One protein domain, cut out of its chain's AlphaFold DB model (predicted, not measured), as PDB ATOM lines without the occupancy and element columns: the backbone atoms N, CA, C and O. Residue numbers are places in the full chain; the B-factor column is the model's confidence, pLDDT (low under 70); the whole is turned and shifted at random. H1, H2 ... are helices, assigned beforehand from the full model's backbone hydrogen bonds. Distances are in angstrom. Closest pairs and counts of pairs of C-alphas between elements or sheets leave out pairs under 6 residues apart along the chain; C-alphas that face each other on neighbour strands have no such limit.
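Overview. This is residues 2 to 31 and 52 to 90 of the 91 residues of an uncharacterized protein of Prochlorococcus marinus XMU1408 (UniProt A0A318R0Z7). A long helix, H2, is crossed near its middle by the shorter H1, and the two make a lopsided X with long free arms. H2 makes most of the length, and residues 2 to 13, 52 to 66 and 84 to 90 stick out. The 69 printed residues hold two named helices, H1 then H2, and no named strand: all helix. The whole is extended, with a radius of gyration of the C-alphas of 17.3 A and spans of 59 by 26 by 17 A.

Along the chain. H2, residues 54 to 89, runs 53.3 A from C-alpha 54 at (31.149, 20.500, -40.969) to C-alpha 89. H1, residues 3 to 27, runs 36.6 A from C-alpha 3 at (6.125, 62.319, -61.414).

Arrangement. H2 touches H1 with residues 71 to 79 alone; the closest C-alphas, of Leu 22 and Ala 75, are 5.4 A apart. Their lines stand at a steep tilt of 53 degrees, opposite ways. In H1 and H2 every O i to N i+4 pair is within hydrogen-bond range.

Size, cuts and confidence. The C-alphas farthest apart, of Asn 2 and Tyr 52, are 59.5 A apart. Residues 32 to 51 are cut out, leaving 23.9 A between C-alphas 31 and 52. Residues 2 to 7, 52 and 87 to 90 have pLDDT under 70.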
ATOM      1  N   ASN A   2       5.351  63.049 -65.689       61.06
ATOM      2  CA  ASN A   2       6.629  63.479 -65.088       61.06
ATOM      3  C   ASN A   2       6.900  62.963 -63.660       61.06
ATOM      4  O   ASN A   2       8.041  62.639 -63.372       61.06
ATOM      5  N   LEU A   3       5.887  62.785 -62.796       62.12
ATOM      6  CA  LEU A   3       6.125  62.319 -61.414       62.12
ATOM      7  C   LEU A   3       6.826  60.948 -61.352       62.12
ATOM      8  O   LEU A   3       7.816  60.797 -60.651       62.12
ATOM      9  N   LYS A   4       6.395  59.979 -62.176       64.44
ATOM     10  CA  LYS A   4       7.028  58.648 -62.230       64.44
ATOM     11  C   LYS A   4       8.489  58.669 -62.704       64.44
ATOM     12  O   LYS A   4       9.240  57.762 -62.357       64.44
ATOM     13  N   ARG A   5       8.894  59.650 -63.526       67.19
ATOM     14  CA  ARG A   5      10.295  59.783 -63.970       67.19
ATOM     15  C   ARG A   5      11.174  60.325 -62.846       67.19
ATOM     16  O   ARG A   5      12.237  59.776 -62.598       67.19
ATOM     17  N   ASN A   6      10.683  61.311 -62.105       66.25
ATOM     18  CA  ASN A   6      11.445  61.917 -61.016       66.25
ATOM     19  C   ASN A   6      11.663  60.932 -59.849       66.25
ATOM     20  O   ASN A   6      12.778  60.806 -59.356       66.25
ATOM     21  N   GLU A   7      10.639  60.154 -59.475       68.75
ATOM     22  CA  GLU A   7      10.755  59.114 -58.433       68.75
ATOM     23  C   GLU A   7      11.750  58.004 -58.818       68.75
ATOM     24  O   GLU A   7      12.478  57.468 -57.980       68.75
ATOM     25  N   THR A   8      11.801  57.648 -60.106       72.12
ATOM     26  CA  THR A   8      12.742  56.629 -60.589       72.12
ATOM     27  C   THR A   8      14.176  57.151 -60.595       72.12
ATOM     28  O   THR A   8      15.068  56.437 -60.137       72.12
ATOM     29  N   GLU A   9      14.404  58.399 -61.001       75.00
ATOM     30  CA  GLU A   9      15.723  59.049 -60.952       75.00
ATOM     31  C   GLU A   9      16.252  59.222 -59.518       75.00
ATOM     32  O   GLU A   9      17.430  58.959 -59.252       75.00
ATOM     33  N   GLU A  10      15.386  59.578 -58.569       79.56
ATOM     34  CA  GLU A  10      15.745  59.696 -57.153       79.56
ATOM     35  C   GLU A  10      16.109  58.331 -56.549       79.56
ATOM     36  O   GLU A  10      17.144  58.181 -55.888       79.56
ATOM     37  N   SER A  11      15.324  57.292 -56.859       83.38
ATOM     38  CA  SER A  11      15.612  55.922 -56.416       83.38
ATOM     39  C   SER A  11      16.941  55.387 -56.969       83.38
ATOM     40  O   SER A  11      17.697  54.725 -56.248       83.38
ATOM     41  N   LEU A  12      17.267  55.712 -58.227       88.75
ATOM     42  CA  LEU A  12      18.534  55.352 -58.865       88.75
ATOM     43  C   LEU A  12      19.704  56.105 -58.226       88.75
ATOM     44  O   LEU A  12      20.729  55.491 -57.929       88.75
ATOM     45  N   SER A  13      19.526  57.396 -57.941       90.12
ATOM     46  CA  SER A  13      20.536  58.233 -57.282       90.12
ATOM     47  C   SER A  13      20.856  57.734 -55.872       90.12
ATOM     48  O   SER A  13      22.026  57.629 -55.494       90.12
ATOM     49  N   ARG A  14      19.830  57.351 -55.103       92.12
ATOM     50  CA  ARG A  14      20.012  56.745 -53.779       92.12
ATOM     51  C   ARG A  14      20.740  55.405 -53.863       92.12
ATOM     52  O   ARG A  14      21.672  55.159 -53.099       92.12
ATOM     53  N   ARG A  15      20.352  54.543 -54.807       93.69
ATOM     54  CA  ARG A  15      21.003  53.240 -55.009       93.69
ATOM     55  C   ARG A  15      22.476  53.388 -55.395       93.69
ATOM     56  O   ARG A  15      23.299  52.630 -54.890       93.69
ATOM     57  N   PHE A  16      22.797  54.353 -56.255       94.38
ATOM     58  CA  PHE A  16      24.175  54.653 -56.637       94.38
ATOM     59  C   PHE A  16      24.996  55.117 -55.430       94.38
ATOM     60  O   PHE A  16      26.052  54.564 -55.154       94.38
ATOM     61  N   ARG A  17      24.472  56.052 -54.634       94.25
ATOM     62  CA  ARG A  17      25.158  56.530 -53.426       94.25
ATOM     63  C   ARG A  17      25.410  55.414 -52.408       94.25
ATOM     64  O   ARG A  17      26.523  55.288 -51.906       94.25
ATOM     65  N   LEU A  18      24.411  54.567 -52.147       96.75
ATOM     66  CA  LEU A  18      24.562  53.385 -51.289       96.75
ATOM     67  C   LEU A  18      25.641  52.426 -51.802       96.75
ATOM     68  O   LEU A  18      26.406  51.888 -51.003       96.75
ATOM     69  N   HIS A  19      25.701  52.216 -53.118       97.25
ATOM     70  CA  HIS A  19      26.737  51.406 -53.750       97.25
ATOM     71  C   HIS A  19      28.131  51.989 -53.494       97.25
ATOM     72  O   HIS A  19      28.998  51.270 -53.003       97.25
ATOM     73  N   GLU A  20      28.330  53.285 -53.732       97.62
ATOM     74  CA  GLU A  20      29.627  53.938 -53.512       97.62
ATOM     75  C   GLU A  20      30.078  53.859 -52.047       97.62
ATOM     76  O   GLU A  20      31.225  53.508 -51.765       97.62
ATOM     77  N   ILE A  21      29.163  54.102 -51.100       97.75
ATOM     78  CA  ILE A  21      29.453  53.962 -49.665       97.75
ATOM     79  C   ILE A  21      29.845  52.516 -49.337       97.75
ATOM     80  O   ILE A  21      30.819  52.282 -48.619       97.75
ATOM     81  N   LEU A  22      29.114  51.533 -49.865       97.50
ATOM     82  CA  LEU A  22      29.407  50.123 -49.628       97.50
ATOM     83  C   LEU A  22      30.782  49.726 -50.181       97.50
ATOM     84  O   LEU A  22      31.538  49.055 -49.478       97.50
ATOM     85  N   ILE A  23      31.132  50.161 -51.395       97.12
ATOM     86  CA  ILE A  23      32.454  49.918 -51.988       97.12
ATOM     87  C   ILE A  23      33.557  50.560 -51.140       97.12
ATOM     88  O   ILE A  23      34.562  49.907 -50.849       97.12
ATOM     89  N   ALA A  24      33.361  51.796 -50.673       97.44
ATOM     90  CA  ALA A  24      34.315  52.459 -49.786       97.44
ATOM     91  C   ALA A  24      34.517  51.680 -48.473       97.44
ATOM     92  O   ALA A  24      35.656  51.469 -48.052       97.44
ATOM     93  N   LEU A  25      33.433  51.197 -47.855       96.88
ATOM     94  CA  LEU A  25      33.496  50.384 -46.639       96.88
ATOM     95  C   LEU A  25      34.199  49.042 -46.873       96.88
ATOM     96  O   LEU A  25      35.001  48.632 -46.034       96.88
ATOM     97  N   ILE A  26      33.927  48.376 -48.001       95.62
ATOM     98  CA  ILE A  26      34.590  47.128 -48.409       95.62
ATOM     99  C   ILE A  26      36.096  47.349 -48.577       95.62
ATOM    100  O   ILE A  26      36.877  46.584 -48.019       95.62
ATOM    101  N   ASN A  27      36.508  48.423 -49.256       95.06
ATOM    102  CA  ASN A  27      37.923  48.741 -49.479       95.06
ATOM    103  C   ASN A  27      38.698  49.022 -48.179       95.06
ATOM    104  O   ASN A  27      39.916  48.867 -48.139       95.06
ATOM    105  N   GLN A  28      38.012  49.409 -47.098       95.12
ATOM    106  CA  GLN A  28      38.625  49.564 -45.774       95.12
ATOM    107  C   GLN A  28      38.816  48.228 -45.032       95.12
ATOM    108  O   GLN A  28      39.556  48.169 -44.047       95.12
ATOM    109  N   GLN A  29      38.176  47.142 -45.478       92.31
ATOM    110  CA  GLN A  29      38.295  45.830 -44.847       92.31
ATOM    111  C   GLN A  29      39.498  45.054 -45.398       92.31
ATOM    112  O   GLN A  29      39.417  44.436 -46.455       92.31
ATOM    113  N   LYS A  30      40.599  45.007 -44.637       86.38
ATOM    114  CA  LYS A  30      41.815  44.259 -45.021       86.38
ATOM    115  C   LYS A  30      41.594  42.745 -45.146       86.38
ATOM    116  O   LYS A  30      42.146  42.121 -46.039       86.38
ATOM    117  N   ASP A  31      40.739  42.188 -44.287       84.62
ATOM    118  CA  ASP A  31      40.514  40.740 -44.177       84.62
ATOM    119  C   ASP A  31      39.070  40.362 -44.551       84.62
ATOM    120  O   ASP A  31      38.384  39.640 -43.815       84.62
ATOM    121  N   TYR A  52      36.602  16.017 -41.445       60.09
ATOM    122  CA  TYR A  52      36.193  17.371 -41.794       60.09
ATOM    123  C   TYR A  52      35.016  17.777 -40.899       60.09
ATOM    124  O   TYR A  52      33.941  17.181 -40.963       60.09
ATOM    125  N   ASP A  53      35.242  18.751 -40.025       71.31
ATOM    126  CA  ASP A  53      34.238  19.230 -39.081       71.31
ATOM    127  C   ASP A  53      33.314  20.215 -39.804       71.31
ATOM    128  O   ASP A  53      33.627  21.399 -39.961       71.31
ATOM    129  N   SER A  54      32.183  19.708 -40.294       72.88
ATOM    130  CA  SER A  54      31.149  20.500 -40.969       72.88
ATOM    131  C   SER A  54      30.688  21.694 -40.130       72.88
ATOM    132  O   SER A  54      30.360  22.742 -40.689       72.88
ATOM    133  N   SER A  55      30.742  21.578 -38.801       79.75
ATOM    134  CA  SER A  55      30.426  22.654 -37.861       79.75
ATOM    135  C   SER A  55      31.348  23.855 -38.065       79.75
ATOM    136  O   SER A  55      30.868  24.981 -38.184       79.75
ATOM    137  N   LYS A  56      32.659  23.630 -38.236       79.81
ATOM    138  CA  LYS A  56      33.642  24.707 -38.457       79.81
ATOM    139  C   LYS A  56      33.424  25.439 -39.781       79.81
ATOM    140  O   LYS A  56      33.614  26.652 -39.852       79.81
ATOM    141  N   ILE A  57      33.005  24.723 -40.828       80.94
ATOM    142  CA  ILE A  57      32.684  25.327 -42.132       80.94
ATOM    143  C   ILE A  57      31.446  26.222 -42.011       80.94
ATOM    144  O   ILE A  57      31.445  27.355 -42.495       80.94
ATOM    145  N   ILE A  58      30.405  25.741 -41.325       84.75
ATOM    146  CA  ILE A  58      29.182  26.514 -41.083       84.75
ATOM    147  C   ILE A  58      29.494  27.758 -40.243       84.75
ATOM    148  O   ILE A  58      29.066  28.855 -40.601       84.75
ATOM    149  N   GLU A  59      30.273  27.620 -39.170       86.31
ATOM    150  CA  GLU A  59      30.693  28.740 -38.324       86.31
ATOM    151  C   GLU A  59      31.485  29.796 -39.105       86.31
ATOM    152  O   GLU A  59      31.231  30.997 -38.953       86.31
ATOM    153  N   ARG A  60      32.408  29.367 -39.979       85.44
ATOM    154  CA  ARG A  60      33.138  30.265 -40.886       85.44
ATOM    155  C   ARG A  60      32.170  31.022 -41.791       85.44
ATOM    156  O   ARG A  60      32.188  32.249 -41.795       85.44
ATOM    157  N   ASN A  61      31.266  30.328 -42.479       87.88
ATOM    158  CA  ASN A  61      30.307  30.968 -43.384       87.88
ATOM    159  C   ASN A  61      29.380  31.948 -42.649       87.88
ATOM    160  O   ASN A  61      29.150  33.057 -43.125       87.88
ATOM    161  N   GLN A  62      28.903  31.590 -41.454       90.69
ATOM    162  CA  GLN A  62      28.114  32.496 -40.618       90.69
ATOM    163  C   GLN A  62      28.895  33.760 -40.247       90.69
ATOM    164  O   GLN A  62      28.332  34.856 -40.269       90.69
ATOM    165  N   ARG A  63      30.185  33.631 -39.914       91.00
ATOM    166  CA  ARG A  63      31.061  34.773 -39.616       91.00
ATOM    167  C   ARG A  63      31.221  35.685 -40.831       91.00
ATOM    168  O   ARG A  63      31.078  36.899 -40.689       91.00
ATOM    169  N   ILE A  64      31.462  35.105 -42.005       90.88
ATOM    170  CA  ILE A  64      31.598  35.833 -43.273       90.88
ATOM    171  C   ILE A  64      30.313  36.615 -43.572       90.88
ATOM    172  O   ILE A  64      30.350  37.837 -43.731       90.88
ATOM    173  N   ILE A  65      29.160  35.940 -43.552       92.56
ATOM    174  CA  ILE A  65      27.852  36.555 -43.817       92.56
ATOM    175  C   ILE A  65      27.579  37.704 -42.840       92.56
ATOM    176  O   ILE A  65      27.173  38.786 -43.263       92.56
ATOM    177  N   LYS A  66      27.842  37.509 -41.539       93.81
ATOM    178  CA  LYS A  66      27.676  38.565 -40.526       93.81
ATOM    179  C   LYS A  66      28.538  39.793 -40.831       93.81
ATOM    180  O   LYS A  66      28.064  40.915 -40.652       93.81
ATOM    181  N   LYS A  67      29.765  39.602 -41.326       94.00
ATOM    182  CA  LYS A  67      30.656  40.707 -41.710       94.00
ATOM    183  C   LYS A  67      30.082  41.505 -42.884       94.00
ATOM    184  O   LYS A  67      29.953  42.721 -42.768       94.00
ATOM    185  N   TYR A  68      29.635  40.842 -43.953       95.00
ATOM    186  CA  TYR A  68      28.963  41.520 -45.073       95.00
ATOM    187  C   TYR A  68      27.696  42.256 -44.639       95.00
ATOM    188  O   TYR A  68      27.496  43.416 -44.995       95.00
ATOM    189  N   GLN A  69      26.857  41.612 -43.823       95.38
ATOM    190  CA  GLN A  69      25.639  42.233 -43.303       95.38
ATOM    191  C   GLN A  69      25.943  43.486 -42.477       95.38
ATOM    192  O   GLN A  69      25.202  44.464 -42.570       95.38
ATOM    193  N   SER A  70      27.025  43.480 -41.692       97.00
ATOM    194  CA  SER A  70      27.466  44.663 -40.952       97.00
ATOM    195  C   SER A  70      27.829  45.811 -41.894       97.00
ATOM    196  O   SER A  70      27.375  46.927 -41.667       97.00
ATOM    197  N   LEU A  71      28.580  45.547 -42.970       96.94
ATOM    198  CA  LEU A  71      28.962  46.573 -43.952       96.94
ATOM    199  C   LEU A  71      27.739  47.180 -44.645       96.94
ATOM    200  O   LEU A  71      27.635  48.398 -44.763       96.94
ATOM    201  N   VAL A  72      26.780  46.342 -45.044       97.12
ATOM    202  CA  VAL A  72      25.529  46.803 -45.663       97.12
ATOM    203  C   VAL A  72      24.720  47.667 -44.695       97.12
ATOM    204  O   VAL A  72      24.254  48.740 -45.074       97.12
ATOM    205  N   ARG A  73      24.576  47.242 -43.432       97.94
ATOM    206  CA  ARG A  73      23.880  48.034 -42.404       97.94
ATOM    207  C   ARG A  73      24.563  49.383 -42.173       97.94
ATOM    208  O   ARG A  73      23.868  50.388 -42.069       97.94
ATOM    209  N   SER A  74      25.895  49.415 -42.143       97.81
ATOM    210  CA  SER A  74      26.666  50.659 -42.034       97.81
ATOM    211  C   SER A  74      26.462  51.575 -43.240       97.81
ATOM    212  O   SER A  74      26.258  52.770 -43.049       97.81
ATOM    213  N   ALA A  75      26.446  51.039 -44.465       97.81
ATOM    214  CA  ALA A  75      26.187  51.838 -45.662       97.81
ATOM    215  C   ALA A  75      24.797  52.493 -45.631       97.81
ATOM    216  O   ALA A  75      24.670  53.679 -45.918       97.81
ATOM    217  N   ILE A  76      23.772  51.741 -45.213       96.88
ATOM    218  CA  ILE A  76      22.403  52.254 -45.048       96.88
ATOM    219  C   ILE A  76      22.345  53.348 -43.978       96.88
ATOM    220  O   ILE A  76      21.688  54.365 -44.183       96.88
ATOM    221  N   ALA A  77      23.026  53.151 -42.846       97.25
ATOM    222  CA  ALA A  77      23.060  54.143 -41.776       97.25
ATOM    223  C   ALA A  77      23.731  55.450 -42.228       97.25
ATOM    224  O   ALA A  77      23.195  56.524 -41.977       97.25
ATOM    225  N   LEU A  78      24.862  55.368 -42.937       96.38
ATOM    226  CA  LEU A  78      25.551  56.542 -43.481       96.38
ATOM    227  C   LEU A  78      24.713  57.261 -44.546       96.38
ATOM    228  O   LEU A  78      24.630  58.483 -44.519       96.38
ATOM    229  N   ASP A  79      24.047  56.524 -45.440       95.19
ATOM    230  CA  ASP A  79      23.117  57.106 -46.419       95.19
ATOM    231  C   ASP A  79      21.983  57.882 -45.740       95.19
ATOM    232  O   ASP A  79      21.665  58.992 -46.158       95.19
ATOM    233  N   ALA A  80      21.405  57.324 -44.671       94.00
ATOM    234  CA  ALA A  80      20.349  57.985 -43.911       94.00
ATOM    235  C   ALA A  80      20.837  59.275 -43.230       94.00
ATOM    236  O   ALA A  80      20.121  60.271 -43.252       94.00
ATOM    237  N   LEU A  81      22.057  59.275 -42.676       94.38
ATOM    238  CA  LEU A  81      22.661  60.469 -42.073       94.38
ATOM    239  C   LEU A  81      22.925  61.574 -43.109       94.38
ATOM    240  O   LEU A  81      22.653  62.744 -42.849       94.38
ATOM    241  N   LEU A  82      23.404  61.207 -44.299       91.38
ATOM    242  CA  LEU A  82      23.605  62.160 -45.397       91.38
ATOM    243  C   LEU A  82      22.280  62.737 -45.904       91.38
ATOM    244  O   LEU A  82      22.219  63.892 -46.316       91.38
ATOM    245  N   GLU A  83      21.213  61.940 -45.895       89.00
ATOM    246  CA  GLU A  83      19.888  62.417 -46.282       89.00
ATOM    247  C   GLU A  83      19.305  63.384 -45.241       89.00
ATOM    248  O   GLU A  83      18.710  64.386 -45.628       89.00
ATOM    249  N   SER A  84      19.538  63.156 -43.940       88.00
ATOM    250  CA  SER A  84      19.153  64.131 -42.908       88.00
ATOM    251  C   SER A  84      19.928  65.445 -43.017       88.00
ATOM    252  O   SER A  84      19.321  66.502 -42.903       88.00
ATOM    253  N   GLU A  85      21.230  65.404 -43.322       80.44
ATOM    254  CA  GLU A  85      22.035  66.623 -43.506       80.44
ATOM    255  C   GLU A  85      21.513  67.484 -44.667       80.44
ATOM    256  O   GLU A  85      21.439  68.706 -44.562       80.44
ATOM    257  N   LYS A  86      21.090  66.860 -45.775       76.56
ATOM    258  CA  LYS A  86      20.458  67.601 -46.877       76.56
ATOM    259  C   LYS A  86      19.165  68.286 -46.458       76.56
ATOM    260  O   LYS A  86      18.843  69.323 -47.026       76.56
ATOM    261  N   TYR A  87      18.410  67.692 -45.541       63.25
ATOM    262  CA  TYR A  87      17.182  68.300 -45.049       63.25
ATOM    263  C   TYR A  87      17.509  69.547 -44.213       63.25
ATOM    264  O   TYR A  87      16.954  70.606 -44.477       63.25
ATOM    265  N   ASP A  88      18.505  69.455 -43.325       64.38
ATOM    266  CA  ASP A  88      18.937  70.561 -42.454       64.38
ATOM    267  C   ASP A  88      19.584  71.744 -43.208       64.38
ATOM    268  O   ASP A  88      19.553  72.870 -42.724       64.38
ATOM    269  N   ILE A  89      20.191  71.520 -44.381       63.97
ATOM    270  CA  ILE A  89      20.808  72.587 -45.202       63.97
ATOM    271  C   ILE A  89      19.766  73.384 -46.013       63.97
ATOM    272  O   ILE A  89      20.057  74.495 -46.458       63.97
ATOM    273  N   ASN A  90      18.584  72.814 -46.259       58.47
ATOM    274  CA  ASN A  90      17.551  73.419 -47.108       58.47
ATOM    275  C   ASN A  90      16.416  74.114 -46.321       58.47
ATOM    276  O   ASN A  90      15.508  74.645 -46.965       58.47
TER     277      ASN A  90